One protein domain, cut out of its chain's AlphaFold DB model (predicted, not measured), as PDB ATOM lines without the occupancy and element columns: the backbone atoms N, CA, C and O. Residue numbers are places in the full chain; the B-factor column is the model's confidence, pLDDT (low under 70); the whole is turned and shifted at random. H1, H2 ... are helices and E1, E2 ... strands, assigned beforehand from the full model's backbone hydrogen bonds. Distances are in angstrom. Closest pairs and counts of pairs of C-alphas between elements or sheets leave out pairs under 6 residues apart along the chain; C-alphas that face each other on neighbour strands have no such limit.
ATOM      1  N   VAL A   5     240.341 303.503 244.514       96.88
ATOM      2  CA  VAL A   5     239.709 302.677 243.489       96.88
ATOM      3  C   VAL A   5     239.553 301.256 244.014       96.88
ATOM      4  O   VAL A   5     240.538 300.567 244.274       96.88
ATOM      5  N   THR A   6     238.317 300.777 244.098       97.19
ATOM      6  CA  THR A   6     238.040 299.368 244.378       97.19
ATOM      7  C   THR A   6     238.084 298.588 243.069       97.19
ATOM      8  O   THR A   6     237.187 298.704 242.229       97.19
ATOM      9  N   ALA A   7     239.139 297.797 242.887       97.88
ATOM     10  CA  ALA A   7     239.238 296.824 241.809       97.88
ATOM     11  C   ALA A   7     238.581 295.519 242.265       97.88
ATOM     12  O   ALA A   7     238.986 294.951 243.276       97.88
ATOM     13  N   THR A   8     237.582 295.044 241.529       97.94
ATOM     14  CA  THR A   8     236.769 293.882 241.899       97.94
ATOM     15  C   THR A   8     236.764 292.866 240.767       97.94
ATOM     16  O   THR A   8     236.350 293.185 239.654       97.94
ATOM     17  N   VAL A   9     237.195 291.639 241.048       98.19
ATOM     18  CA  VAL A   9     237.216 290.525 240.094       98.19
ATOM     19  C   VAL A   9     236.097 289.547 240.421       98.19
ATOM     20  O   VAL A   9     235.850 289.242 241.586       98.19
ATOM     21  N   THR A  10     235.411 289.063 239.388       98.25
ATOM     22  CA  THR A  10     234.407 287.995 239.497       98.25
ATOM     23  C   THR A  10     234.886 286.769 238.727       98.25
ATOM     24  O   THR A  10     235.151 286.864 237.529       98.25
ATOM     25  N   ILE A  11     234.978 285.625 239.408       98.12
ATOM     26  CA  ILE A  11     235.208 284.303 238.817       98.12
ATOM     27  C   ILE A  11     233.875 283.552 238.786       98.12
ATOM     28  O   ILE A  11     233.188 283.445 239.803       98.12
ATOM     29  N   ILE A  12     233.529 283.002 237.627       97.94
ATOM     30  CA  ILE A  12     232.413 282.078 237.438       97.94
ATOM     31  C   ILE A  12     233.004 280.706 237.118       97.94
ATOM     32  O   ILE A  12     233.691 280.535 236.112       97.94
ATOM     33  N   TYR A  13     232.743 279.738 237.988       97.88
ATOM     34  CA  TYR A  13     233.112 278.339 237.827       97.88
ATOM     35  C   TYR A  13     231.990 277.542 237.153       97.88
ATOM     36  O   TYR A  13     230.807 277.847 237.307       97.88
ATOM     37  N   GLY A  14     232.368 276.477 236.447       95.75
ATOM     38  CA  GLY A  14     231.467 275.481 235.874       95.75
ATOM     39  C   GLY A  14     231.735 274.062 236.384       95.75
ATOM     40  O   GLY A  14     232.630 273.820 237.199       95.75
ATOM     41  N   GLY A  15     230.945 273.112 235.877       93.62
ATOM     42  CA  GLY A  15     231.102 271.677 236.134       93.62
ATOM     43  C   GLY A  15     231.133 271.306 237.621       93.62
ATOM     44  O   GLY A  15     230.540 271.974 238.468       93.62
ATOM     45  N   LEU A  16     231.875 270.245 237.951       91.50
ATOM     46  CA  LEU A  16     232.026 269.775 239.334       91.50
ATOM     47  C   LEU A  16     232.673 270.818 240.258       91.50
ATOM     48  O   LEU A  16     232.418 270.807 241.460       91.50
ATOM     49  N   LYS A  17     233.467 271.759 239.737       93.06
ATOM     50  CA  LYS A  17     234.132 272.765 240.572       93.06
ATOM     51  C   LYS A  17     233.182 273.857 241.057       93.06
ATOM     52  O   LYS A  17     233.312 274.304 242.193       93.06
ATOM     53  N   ALA A  18     232.157 274.203 240.273       94.69
ATOM     54  CA  ALA A  18     231.062 275.049 240.749       94.69
ATOM     55  C   ALA A  18     230.404 274.472 242.018       94.69
ATOM     56  O   ALA A  18     230.082 275.225 242.937       94.69
ATOM     57  N   THR A  19     230.289 273.137 242.118       90.31
ATOM     58  CA  THR A  19     229.666 272.446 243.266       90.31
ATOM     59  C   THR A  19     230.388 272.682 244.597       90.31
ATOM     60  O   THR A  19     229.750 272.688 245.648       90.31
ATOM     61  N   GLN A  20     231.690 272.990 244.573       88.44
ATOM     62  CA  GLN A  20     232.465 273.346 245.773       88.44
ATOM     63  C   GLN A  20     232.038 274.696 246.377       88.44
ATOM     64  O   GLN A  20     232.359 274.996 247.524       88.44
ATOM     65  N   TYR A  21     231.258 275.482 245.628       90.06
ATOM     66  CA  TYR A  21     230.704 276.778 246.006       90.06
ATOM     67  C   TYR A  21     229.160 276.733 246.099       90.06
ATOM     68  O   TYR A  21     228.486 277.697 245.735       90.06
ATOM     69  N   PHE A  22     228.571 275.605 246.541       72.94
ATOM     70  CA  PHE A  22     227.122 275.356 246.391       72.94
ATOM     71  C   PHE A  22     226.180 276.287 247.174       72.94
ATOM     72  O   PHE A  22     225.065 276.533 246.727       72.94
ATOM     73  N   SER A  23     226.577 276.789 248.347       72.00
ATOM     74  CA  SER A  23     225.715 277.681 249.158       72.00
ATOM     75  C   SER A  23     226.411 278.348 250.344       72.00
ATOM     76  O   SER A  23     225.975 279.402 250.800       72.00
ATOM     77  N   LYS A  24     227.483 277.746 250.869       85.06
ATOM     78  CA  LYS A  24     228.224 278.240 252.036       85.06
ATOM     79  C   LYS A  24     229.705 278.351 251.700       85.06
ATOM     80  O   LYS A  24     230.255 277.471 251.047       85.06
ATOM     81  N   TRP A  25     230.338 279.421 252.171       91.38
ATOM     82  CA  TRP A  25     231.780 279.613 252.058       91.38
ATOM     83  C   TRP A  25     232.503 278.706 253.064       91.38
ATOM     84  O   TRP A  25     232.380 278.912 254.272       91.38
ATOM     85  N   THR A  26     233.219 277.691 252.581       93.69
ATOM     86  CA  THR A  26     233.981 276.754 253.421       93.69
ATOM     87  C   THR A  26     235.465 277.121 253.437       93.69
ATOM     88  O   THR A  26     235.949 277.912 252.624       93.69
ATOM     89  N   VAL A  27     236.224 276.555 254.378       93.62
ATOM     90  CA  VAL A  27     237.688 276.738 254.408       93.62
ATOM     91  C   VAL A  27     238.333 276.034 253.205       93.62
ATOM     92  O   VAL A  27     239.374 276.452 252.706       93.62
ATOM     93  N   GLU A  28     237.671 275.006 252.691       93.00
ATOM     94  CA  GLU A  28     238.064 274.180 251.556       93.00
ATOM     95  C   GLU A  28     237.835 274.941 250.247       93.00
ATOM     96  O   GLU A  28     238.764 275.057 249.449       93.00
ATOM     97  N   SER A  29     236.664 275.569 250.070       94.19
ATOM     98  CA  SER A  29     236.394 276.444 248.922       94.19
ATOM     99  C   SER A  29     237.325 277.662 248.906       94.19
ATOM    100  O   SER A  29     237.744 278.120 247.847       94.19
ATOM    101  N   GLU A  30     237.721 278.162 250.081       95.25
ATOM    102  CA  GLU A  30     238.714 279.230 250.200       95.25
ATOM    103  C   GLU A  30     240.133 278.790 249.817       95.25
ATOM    104  O   GLU A  30     240.848 279.559 249.169       95.25
ATOM    105  N   LYS A  31     240.551 277.570 250.180       96.00
ATOM    106  CA  LYS A  31     241.835 276.995 249.740       96.00
ATOM    107  C   LYS A  31     241.866 276.829 248.217       96.00
ATOM    108  O   LYS A  31     242.842 277.246 247.599       96.00
ATOM    109  N   VAL A  32     240.793 276.298 247.618       95.88
ATOM    110  CA  VAL A  32     240.686 276.124 246.157       95.88
ATOM    111  C   VAL A  32     240.719 277.472 245.435       95.88
ATOM    112  O   VAL A  32     241.540 277.645 244.537       95.88
ATOM    113  N   LEU A  33     239.928 278.466 245.869       97.12
ATOM    114  CA  LEU A  33     239.985 279.813 245.287       97.12
ATOM    115  C   LEU A  33     241.409 280.390 245.353       97.12
ATOM    116  O   LEU A  33     241.900 280.940 244.372       97.12
ATOM    117  N   LYS A  34     242.092 280.267 246.498       97.06
ATOM    118  CA  LYS A  34     243.460 280.780 246.667       97.06
ATOM    119  C   LYS A  34     244.457 280.082 245.739       97.06
ATOM    120  O   LYS A  34     245.314 280.757 245.170       97.06
ATOM    121  N   GLN A  35     244.321 278.772 245.542       97.75
ATOM    122  CA  GLN A  35     245.124 278.008 244.585       97.75
ATOM    123  C   GLN A  35     244.873 278.469 243.138       97.75
ATOM    124  O   GLN A  35     245.829 278.687 242.395       97.75
ATOM    125  N   ASP A  36     243.615 278.699 242.757       97.56
ATOM    126  CA  ASP A  36     243.239 279.174 241.420       97.56
ATOM    127  C   ASP A  36     243.734 280.595 241.135       97.56
ATOM    128  O   ASP A  36     244.331 280.849 240.093       97.56
ATOM    129  N   ILE A  37     243.542 281.518 242.083       97.19
ATOM    130  CA  ILE A  37     244.039 282.900 242.009       97.19
ATOM    131  C   ILE A  37     245.567 282.909 241.849       97.19
ATOM    132  O   ILE A  37     246.089 283.638 241.004       97.19
ATOM    133  N   THR A  38     246.273 282.042 242.583       97.06
ATOM    134  CA  THR A  38     247.733 281.882 242.475       97.06
ATOM    135  C   THR A  38     248.149 281.329 241.106       97.06
ATOM    136  O   THR A  38     249.120 281.810 240.523       97.06
ATOM    137  N   ARG A  39     247.406 280.366 240.542       97.06
ATOM    138  CA  ARG A  39     247.653 279.831 239.189       97.06
ATOM    139  C   ARG A  39     247.388 280.860 238.087       97.06
ATOM    140  O   ARG A  39     248.172 280.957 237.151       97.06
ATOM    141  N   PHE A  40     246.375 281.706 238.254       96.19
ATOM    142  CA  PHE A  40     246.176 282.917 237.450       96.19
ATOM    143  C   PHE A  40     247.203 284.034 237.754       96.19
ATOM    144  O   PHE A  40     247.028 285.158 237.301       96.19
ATOM    145  N   ARG A  41     248.265 283.780 238.536       96.38
ATOM    146  CA  ARG A  41     249.318 284.753 238.911       96.38
ATOM    147  C   ARG A  41     248.780 286.067 239.512       96.38
ATOM    148  O   ARG A  41     249.477 287.079 239.531       96.38
ATOM    149  N   MET A  42     247.552 286.052 240.029       96.31
ATOM    150  CA  MET A  42     246.941 287.162 240.755       96.31
ATOM    151  C   MET A  42     247.350 287.082 242.238       96.31
ATOM    152  O   MET A  42     247.498 285.981 242.775       96.31
ATOM    153  N   PRO A  43     247.519 288.211 242.947       96.88
ATOM    154  CA  PRO A  43     247.789 288.178 244.380       96.88
ATOM    155  C   PRO A  43     246.551 287.714 245.148       96.88
ATOM    156  O   PRO A  43     245.417 288.014 244.774       96.88
ATOM    157  N   VAL A  44     246.753 287.028 246.270       97.50
ATOM    158  CA  VAL A  44     245.642 286.535 247.092       97.50
ATOM    159  C   VAL A  44     244.860 287.711 247.714       97.50
ATOM    160  O   VAL A  44     245.460 288.536 248.407       97.50
ATOM    161  N   PRO A  45     243.532 287.815 247.503       96.94
ATOM    162  CA  PRO A  45     242.697 288.846 248.114       96.94
ATOM    163  C   PRO A  45     242.495 288.603 249.617       96.94
ATOM    164  O   PRO A  45     242.619 287.482 250.122       96.94
ATOM    165  N   SER A  46     242.137 289.659 250.354       96.88
ATOM    166  CA  SER A  46     241.852 289.547 251.789       96.88
ATOM    167  C   SER A  46     240.585 288.722 252.028       96.88
ATOM    168  O   SER A  46     239.601 288.858 251.299       96.88
ATOM    169  N   ARG A  47     240.557 287.898 253.084       95.88
ATOM    170  CA  ARG A  47     239.404 287.024 253.388       95.88
ATOM    171  C   ARG A  47     238.079 287.792 253.507       95.88
ATOM    172  O   ARG A  47     237.040 287.286 253.109       95.88
ATOM    173  N   SER A  48     238.129 289.018 254.024       96.50
ATOM    174  CA  SER A  48     236.987 289.926 254.184       96.50
ATOM    175  C   SER A  48     236.486 290.563 252.880       96.50
ATOM    176  O   SER A  48     235.364 291.066 252.858       96.50
ATOM    177  N   SER A  49     237.288 290.555 251.811       96.81
ATOM    178  CA  SER A  49     236.889 291.054 250.487       96.81
ATOM    179  C   SER A  49     236.211 289.995 249.611       96.81
ATOM    180  O   SER A  49     235.491 290.360 248.683       96.81
ATOM    181  N   ILE A  50     236.407 288.705 249.911       97.00
ATOM    182  CA  ILE A  50     235.835 287.584 249.156       97.00
ATOM    183  C   ILE A  50     234.355 287.399 249.521       97.00
ATOM    184  O   ILE A  50     233.982 287.385 250.695       97.00
ATOM    185  N   LYS A  51     233.506 287.229 248.506       95.81
ATOM    186  CA  LYS A  51     232.059 287.031 248.609       95.81
ATOM    187  C   LYS A  51     231.606 285.953 247.626       95.81
ATOM    188  O   LYS A  51     231.912 286.014 246.439       95.81
ATOM    189  N   LEU A  52     230.815 284.997 248.104       96.62
ATOM    190  CA  LEU A  52     230.034 284.119 247.235       96.62
ATOM    191  C   LEU A  52     228.787 284.894 246.783       96.62
ATOM    192  O   LEU A  52     227.958 285.244 247.618       96.62
ATOM    193  N   VAL A  53     228.682 285.213 245.490       96.06
ATOM    194  CA  VAL A  53     227.595 286.050 244.937       96.06
ATOM    195  C   VAL A  53     226.364 285.210 244.612       96.06
ATOM    196  O   VAL A  53     225.238 285.594 244.910       96.06
ATOM    197  N   ARG A  54     226.594 284.058 243.984       94.94
ATOM    198  CA  ARG A  54     225.602 283.031 243.645       94.94
ATOM    199  C   ARG A  54     226.330 281.700 243.457       94.94
ATOM    200  O   ARG A  54     227.558 281.654 243.551       94.94
ATOM    201  N   PHE A  55     225.594 280.636 243.146       94.75
ATOM    202  CA  PHE A  55     226.182 279.331 242.851       94.75
ATOM    203  C   PHE A  55     227.338 279.423 241.835       94.75
ATOM    204  O   PHE A  55     227.196 280.060 240.790       94.75
ATOM    205  N   GLY A  56     228.489 278.831 242.172       96.06
ATOM    206  CA  GLY A  56     229.693 278.830 241.331       96.06
ATOM    207  C   GLY A  56     230.332 280.204 241.074       96.06
ATOM    208  O   GLY A  56     231.294 280.277 240.320       96.06
ATOM    209  N   CYS A  57     229.831 281.296 241.657       97.25
ATOM    210  CA  CYS A  57     230.201 282.662 241.285       97.25
ATOM    211  C   CYS A  57     230.803 283.405 242.481       97.25
ATOM    212  O   CYS A  57     230.084 283.807 243.402       97.25
ATOM    213  N   VAL A  58     232.119 283.601 242.460       97.81
ATOM    214  CA  VAL A  58     232.887 284.193 243.560       97.81
ATOM    215  C   VAL A  58     233.440 285.548 243.135       97.81
ATOM    216  O   VAL A  58     234.064 285.677 242.086       97.81
ATOM    217  N   GLU A  59     233.220 286.561 243.961       97.69
ATOM    218  CA  GLU A  59     233.658 287.937 243.741       97.69
ATOM    219  C   GLU A  59     234.612 288.355 244.860       97.69
ATOM    220  O   GLU A  59     234.372 288.061 246.028       97.69
ATOM    221  N   PHE A  60     235.706 289.030 244.524       97.50
ATOM    222  CA  PHE A  60     236.681 289.528 245.496       97.50
ATOM    223  C   PHE A  60     237.293 290.840 245.021       97.50
ATOM    224  O   PHE A  60     237.310 291.132 243.824       97.50
ATOM    225  N   SER A  61     237.773 291.657 245.957       97.56
ATOM    226  CA  SER A  61     238.225 293.009 245.639       97.56
ATOM    227  C   SER A  61     239.455 293.463 246.412       97.56
ATOM    228  O   SER A  61     239.742 293.013 247.518       97.56
ATOM    229  N   TRP A  62     240.163 294.422 245.825       97.88
ATOM    230  CA  TRP A  62     241.252 295.151 246.458       97.88
ATOM    231  C   TRP A  62     240.934 296.643 246.424       97.88
ATOM    232  O   TRP A  62     240.502 297.174 245.399       97.88
ATOM    233  N   VAL A  63     241.180 297.319 247.543       96.94
ATOM    234  CA  VAL A  63     241.216 298.782 247.610       96.94
ATOM    235  C   VAL A  63     242.612 299.218 247.178       96.94
ATOM    236  O   VAL A  63     243.597 298.852 247.815       96.94
ATOM    237  N   LEU A  64     242.692 299.940 246.063       97.19
ATOM    238  CA  LEU A  64     243.926 300.354 245.397       97.19
ATOM    239  C   LEU A  64     243.888 301.862 245.114       97.19
ATOM    240  O   LEU A  64     242.832 302.488 245.159       97.19
ATOM    241  N   THR A  65     245.024 302.458 244.758       96.56
ATOM    242  CA  THR A  65     245.050 303.805 244.162       96.56
ATOM    243  C   THR A  65     245.057 303.717 242.635       96.56
ATOM    244  O   THR A  65     245.445 302.698 242.063       96.56
ATOM    245  N   THR A  66     244.637 304.784 241.944       95.06
ATOM    246  CA  THR A  66     244.623 304.845 240.464       95.06
ATOM    247  C   THR A  66     245.964 304.511 239.803       95.06
ATOM    248  O   THR A  66     245.975 303.997 238.687       95.06
ATOM    249  N   SER A  67     247.084 304.771 240.481       95.44
ATOM    250  CA  SER A  67     248.451 304.497 240.017       95.44
ATOM    251  C   SER A  67     249.023 303.150 240.482       95.44
ATOM    252  O   SER A  67     250.193 302.868 240.232       95.44
ATOM    253  N   HIS A  68     248.254 302.322 241.195       97.19
ATOM    254  CA  HIS A  68     248.778 301.105 241.813       97.19
ATOM    255  C   HIS A  68     249.135 300.033 240.760       97.19
ATOM    256  O   HIS A  68     248.282 299.689 239.933       97.19
ATOM    257  N   PRO A  69     250.340 299.424 240.791       96.19
ATOM    258  CA  PRO A  69     250.797 298.504 239.741       96.19
ATOM    259  C   PRO A  69     249.899 297.269 239.587       96.19
ATOM    260  O   PRO A  69     249.694 296.798 238.469       96.19
ATOM    261  N   LEU A  70     249.280 296.795 240.679       95.88
ATOM    262  CA  LEU A  70     248.290 295.714 240.615       95.88
ATOM    263  C   LEU A  70     247.083 296.056 239.729       95.88
ATOM    264  O   LEU A  70     246.594 295.175 239.033       95.88
ATOM    265  N   LEU A  71     246.608 297.307 239.700       96.75
ATOM    266  CA  LEU A  71     245.475 297.674 238.844       96.75
ATOM    267  C   LEU A  71     245.852 297.544 237.362       96.75
ATOM    268  O   LEU A  71     245.066 297.017 236.576       96.75
ATOM    269  N   LYS A  72     247.077 297.945 236.992       95.56
ATOM    270  CA  LYS A  72     247.618 297.726 235.643       95.56
ATOM    271  C   LYS A  72     247.745 296.230 235.344       95.56
ATOM    272  O   LYS A  72     247.232 295.794 234.321       95.56
ATOM    273  N   SER A  73     248.344 295.459 236.255       95.94
ATOM    274  CA  SER A  73     248.537 294.006 236.126       95.94
ATOM    275  C   SER A  73     247.215 293.246 235.956       95.94
ATOM    276  O   SER A  73     247.077 292.501 234.990       95.94
ATOM    277  N   LEU A  74     246.211 293.497 236.806       96.44
ATOM    278  CA  LEU A  74     244.864 292.925 236.677       96.44
ATOM    279  C   LEU A  74     244.180 293.358 235.378       96.44
ATOM    280  O   LEU A  74     243.490 292.557 234.759       96.44
ATOM    281  N   THR A  75     244.372 294.605 234.938       96.06
ATOM    282  CA  THR A  75     243.775 295.082 233.684       96.06
ATOM    283  C   THR A  75     244.398 294.383 232.476       96.06
ATOM    284  O   THR A  75     243.649 293.904 231.634       96.06
ATOM    285  N   SER A  76     245.728 294.236 232.416       94.88
ATOM    286  CA  SER A  76     246.400 293.456 231.364       94.88
ATOM    287  C   SER A  76     246.109 291.956 231.453       94.88
ATOM    288  O   SER A  76     246.015 291.305 230.421       94.88
ATOM    289  N   PHE A  77     245.920 291.416 232.662       95.38
ATOM    290  CA  PHE A  77     245.544 290.017 232.868       95.38
ATOM    291  C   PHE A  77     244.110 289.738 232.401       95.38
ATOM    292  O   PHE A  77     243.804 288.639 231.959       95.38
ATOM    293  N   LEU A  78     243.197 290.702 232.527       95.06
ATOM    294  CA  LEU A  78     241.768 290.491 232.262       95.06
ATOM    295  C   LEU A  78     241.325 291.033 230.898       95.06
ATOM    296  O   LEU A  78     240.330 290.559 230.359       95.06
ATOM    297  N   HIS A  79     242.106 291.942 230.312       94.94
ATOM    298  CA  HIS A  79     241.954 292.462 228.952       94.94
ATOM    299  C   HIS A  79     243.314 292.443 228.223       94.94
ATOM    300  O   HIS A  79     243.872 293.502 227.915       94.94
ATOM    301  N   PRO A  80     243.891 291.253 227.980       94.62
ATOM    302  CA  PRO A  80     245.131 291.121 227.223       94.62
ATOM    303  C   PRO A  80     244.998 291.672 225.802       94.62
ATOM    304  O   PRO A  80     243.977 291.501 225.140       94.62
ATOM    305  N   SER A  81     246.063 292.316 225.328       95.31
ATOM    306  CA  SER A  81     246.192 292.778 223.935       95.31
ATOM    307  C   SER A  81     247.009 291.819 223.059       95.31
ATOM    308  O   SER A  81     247.096 292.025 221.851       95.31
ATOM    309  N   ASP A  82     247.612 290.793 223.664       95.62
ATOM    310  CA  ASP A  82     248.447 289.781 223.014       95.62
ATOM    311  C   ASP A  82     247.627 288.493 222.782       95.62
ATOM    312  O   ASP A  82     247.070 287.958 223.749       95.62
ATOM    313  N   PRO A  83     247.523 287.982 221.537       95.06
ATOM    314  CA  PRO A  83     246.776 286.762 221.238       95.06
ATOM    315  C   PRO A  83     247.369 285.498 221.879       95.06
ATOM    316  O   PRO A  83     246.601 284.666 222.355       95.06
ATOM    317  N   GLY A  84     248.697 285.363 221.976       95.88
ATOM    318  CA  GLY A  84     249.310 284.193 222.622       95.88
ATOM    319  C   GLY A  84     248.979 284.141 224.115       95.88
ATOM    320  O   GLY A  84     248.747 283.078 224.692       95.88
ATOM    321  N   TRP A  85     248.841 285.315 224.729       95.19
ATOM    322  CA  TRP A  85     248.403 285.431 226.113       95.19
ATOM    323  C   TRP A  85     246.899 285.140 226.286       95.19
ATOM    324  O   TRP A  85     246.496 284.541 227.285       95.19
ATOM    325  N   ILE A  86     246.049 285.488 225.308       95.06
ATOM    326  CA  ILE A  86     244.631 285.067 225.284       95.06
ATOM    327  C   ILE A  86     244.518 283.534 225.277       95.06
ATOM    328  O   ILE A  86     243.664 282.981 225.976       95.06
ATOM    329  N   GLU A  87     245.385 282.843 224.536       96.75
ATOM    330  CA  GLU A  87     245.436 281.378 224.513       96.75
ATOM    331  C   GLU A  87     245.891 280.789 225.860       96.75
ATOM    332  O   GLU A  87     245.191 279.920 226.386       96.75
ATOM    333  N   GLU A  88     246.957 281.312 226.487       96.75
ATOM    334  CA  GLU A  88     247.373 280.913 227.850       96.75
ATOM    335  C   GLU A  88     246.226 281.109 228.864       96.75
ATOM    336  O   GLU A  88     245.891 280.202 229.634       96.75
ATOM    337  N   GLN A  89     245.553 282.263 228.827       95.81
ATOM    338  CA  GLN A  89     244.430 282.566 229.718       95.81
ATOM    339  C   GLN A  89     243.243 281.616 229.496       95.81
ATOM    340  O   GLN A  89     242.585 281.212 230.457       95.81
ATOM    341  N   ASN A  90     242.947 281.245 228.248       96.50
ATOM    342  CA  ASN A  90     241.860 280.322 227.917       96.50
ATOM    343  C   ASN A  90     242.206 278.862 228.259       96.50
ATOM    344  O   ASN A  90     241.328 278.128 228.720       96.50
ATOM    345  N   ALA A  91     243.471 278.457 228.129       97.25
ATOM    346  CA  ALA A  91     243.959 277.170 228.619       97.25
ATOM    347  C   ALA A  91     243.818 277.070 230.150       97.25
ATOM    348  O   ALA A  91     243.222 276.114 230.646       97.25
ATOM    349  N   LEU A  92     244.246 278.102 230.890       97.56
ATOM    350  CA  LEU A  92     244.071 278.184 232.346       97.56
ATOM    351  C   LEU A  92     242.588 278.187 232.754       97.56
ATOM    352  O   LEU A  92     242.206 277.462 233.668       97.56
ATOM    353  N   LYS A  93     241.713 278.934 232.063       97.19
ATOM    354  CA  LYS A  93     240.256 278.867 232.305       97.19
ATOM    355  C   LYS A  93     239.719 277.441 232.160       97.19
ATOM    356  O   LYS A  93     238.963 276.987 233.019       97.19
ATOM    357  N   LYS A  94     240.129 276.731 231.103       97.19
ATOM    358  CA  LYS A  94     239.711 275.350 230.820       97.19
ATOM    359  C   LYS A  94     240.216 274.369 231.884       97.19
ATOM    360  O   LYS A  94     239.417 273.583 232.382       97.19
ATOM    361  N   GLU A  95     241.490 274.448 232.274       97.12
ATOM    362  CA  GLU A  95     242.075 273.611 233.340       97.12
ATOM    363  C   GLU A  95     241.398 273.862 234.698       97.12
ATOM    364  O   GLU A  95     241.107 272.934 235.454       97.12
ATOM    365  N   LEU A  96     241.108 275.127 235.014       97.00
ATOM    366  CA  LEU A  96     240.549 275.532 236.304       97.00
ATOM    367  C   LEU A  96     239.019 275.486 236.362       97.00
ATOM    368  O   LEU A  96     238.470 275.880 237.392       97.00
ATOM    369  N   PHE A  97     238.342 274.988 235.320       97.19
ATOM    370  CA  PHE A  97     236.879 274.962 235.180       97.19
ATOM    371  C   PHE A  97     236.221 276.343 235.379       97.19
ATOM    372  O   PHE A  97     235.144 276.449 235.966       97.19
ATOM    373  N   VAL A  98     236.867 277.409 234.904       97.62
ATOM    374  CA  VAL A  98     236.364 278.788 234.951       97.62
ATOM    375  C   VAL A  98     235.676 279.120 233.627       97.62
ATOM    376  O   VAL A  98     236.316 279.203 232.584       97.62
ATOM    377  N   THR A  99     234.361 279.320 233.671       97.25
ATOM    378  CA  THR A  99     233.520 279.655 232.509       97.25
ATOM    379  C   THR A  99     233.434 281.157 232.250       97.25
ATOM    380  O   THR A  99     233.138 281.568 231.132       97.25
ATOM    381  N   GLY A 100     233.709 281.989 233.256       96.88
ATOM    382  CA  GLY A 100     233.690 283.443 233.135       96.88
ATOM    383  C   GLY A 100     234.652 284.109 234.109       96.88
ATOM    384  O   GLY A 100     234.823 283.656 235.238       96.88
ATOM    385  N   LEU A 101     235.288 285.190 233.667       97.38
ATOM    386  CA  LEU A 101     236.273 285.934 234.444       97.38
ATOM    387  C   LEU A 101     236.194 287.410 234.033       97.38
ATOM    388  O   LEU A 101     236.310 287.706 232.846       97.38
ATOM    389  N   SER A 102     235.955 288.325 234.974       97.19
ATOM    390  CA  SER A 102     235.752 289.750 234.656       97.19
ATOM    391  C   SER A 102     236.296 290.703 235.722       97.19
ATOM    392  O   SER A 102     236.385 290.355 236.900       97.19
ATOM    393  N   LEU A 103     236.645 291.923 235.294       97.62
ATOM    394  CA  LEU A 103     237.107 293.027 236.142       97.62
ATOM    395  C   LEU A 103     236.065 294.150 236.172       97.62
ATOM    396  O   LEU A 103     235.598 294.594 235.125       97.62
ATOM    397  N   ARG A 104     235.769 294.679 237.359       97.31
ATOM    398  CA  ARG A 104     235.029 295.932 237.561       97.31
ATOM    399  C   ARG A 104     235.897 296.890 238.374       97.31
ATOM    400  O   ARG A 104     236.459 296.498 239.391       97.31
ATOM    401  N   VAL A 105     236.026 298.135 237.920       97.00
ATOM    402  CA  VAL A 105     236.935 299.132 238.512       97.00
ATOM    403  C   VAL A 105     236.121 300.327 238.997       97.00
ATOM    404  O   VAL A 105     235.784 301.223 238.223       97.00
ATOM    405  N   PHE A 106     235.789 300.340 240.285       96.12
ATOM    406  CA  PHE A 106     234.989 301.396 240.901       96.12
ATOM    407  C   PHE A 106     235.907 302.480 241.467       96.12
ATOM    408  O   PHE A 106     236.532 302.287 242.507       96.12
ATOM    409  N   ARG A 107     235.988 303.640 240.804       94.56
ATOM    410  CA  ARG A 107     236.606 304.834 241.407       94.56
ATOM    411  C   ARG A 107     235.734 305.318 242.568       94.56
ATOM    412  O   ARG A 107     234.510 305.289 242.449       94.56
ATOM    413  N   GLY A 108     236.352 305.784 243.652       81.62
ATOM    414  CA  GLY A 108     235.688 306.268 244.868       81.62
ATOM    415  C   GLY A 108     234.928 307.589 244.702       81.62
ATOM    416  O   GLY A 108     235.258 308.581 245.347       81.62
TER     417      GLY A 108
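This is residues 5 to 108 of the 966 residues of an uncharacterized protein of Crucibulum laeve (UniProt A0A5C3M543). A twisted sheet of four strands makes a wall, with H3 packed over one face in two layers and the opposite face bare; H2 and H4 lie farther out and only graze the sheet, and short H1 sits just past the end of E1. The printed part has 104 residues, with four named helices and four named strands in the order E1 H1 H2 E2 E3 H3 H4 E4, a mixed class. The sheet's order is E2 E3 E1 E4, all antiparallel. The whole is compact, with a radius of gyration of the C-alphas of 13.5 A and spans of 36 by 33 by 18 A.

Inner strands E1, residues 5 to 13, and E3, residues 57 to 65, are antiparallel at 160 degrees, with N 9 and O 60 within hydrogen-bond range at 2.8 A. Edge strand E4, residues 98 to 107, is antiparallel to E1 at 167 degrees, with N 8 and O 104 at 2.8 A. Edge strand E2, residues 51 to 54, forms a hairpin with E3, with N 53 and O 57 at 2.9 A. H3, residues 69 to 78, is on the sheet at a height of 9.3 A, and its C-alpha closest to E4 is that of Leu 78, 6.5 A from that of Ser 102. H2, residues 27 to 39, and H4, residues 83 to 95, are close but not clearly touching, the closest C-alphas, of Arg 39 and Leu 92, being 7.9 A apart. E1, H1 at residues 15 to 19, H2 and E2 form a split strand-helix-strand unit, two strands running the same way with E3 between them in the sheet, and E3, H3, H4 and E4 form another, with E1 between its two strands in the sheet; both crossovers are right-handed. Every O i to N i+4 pair is within hydrogen-bond range in H2, H3 and H4; in H1 0 of 1 is, beside 2 of 2 O i to N i+3 pairs.

E1 begins at C-alpha 5 (239.709, 302.677, 243.489) and is 25.8 A long, E3 26.0 A. E4 is 26.8 A long and ends at C-alpha 107 (236.606, 304.834, 241.407). H2 and H4 are 18.5 A each, H3 14.2 A.

The C-alphas of Leu 16 and Ser 67 are the two farthest apart, 38.4 A. The link from H2 to E2, 11 residues, is long. The printed part has no cut, and no printed residue is under 70 in pLDDT.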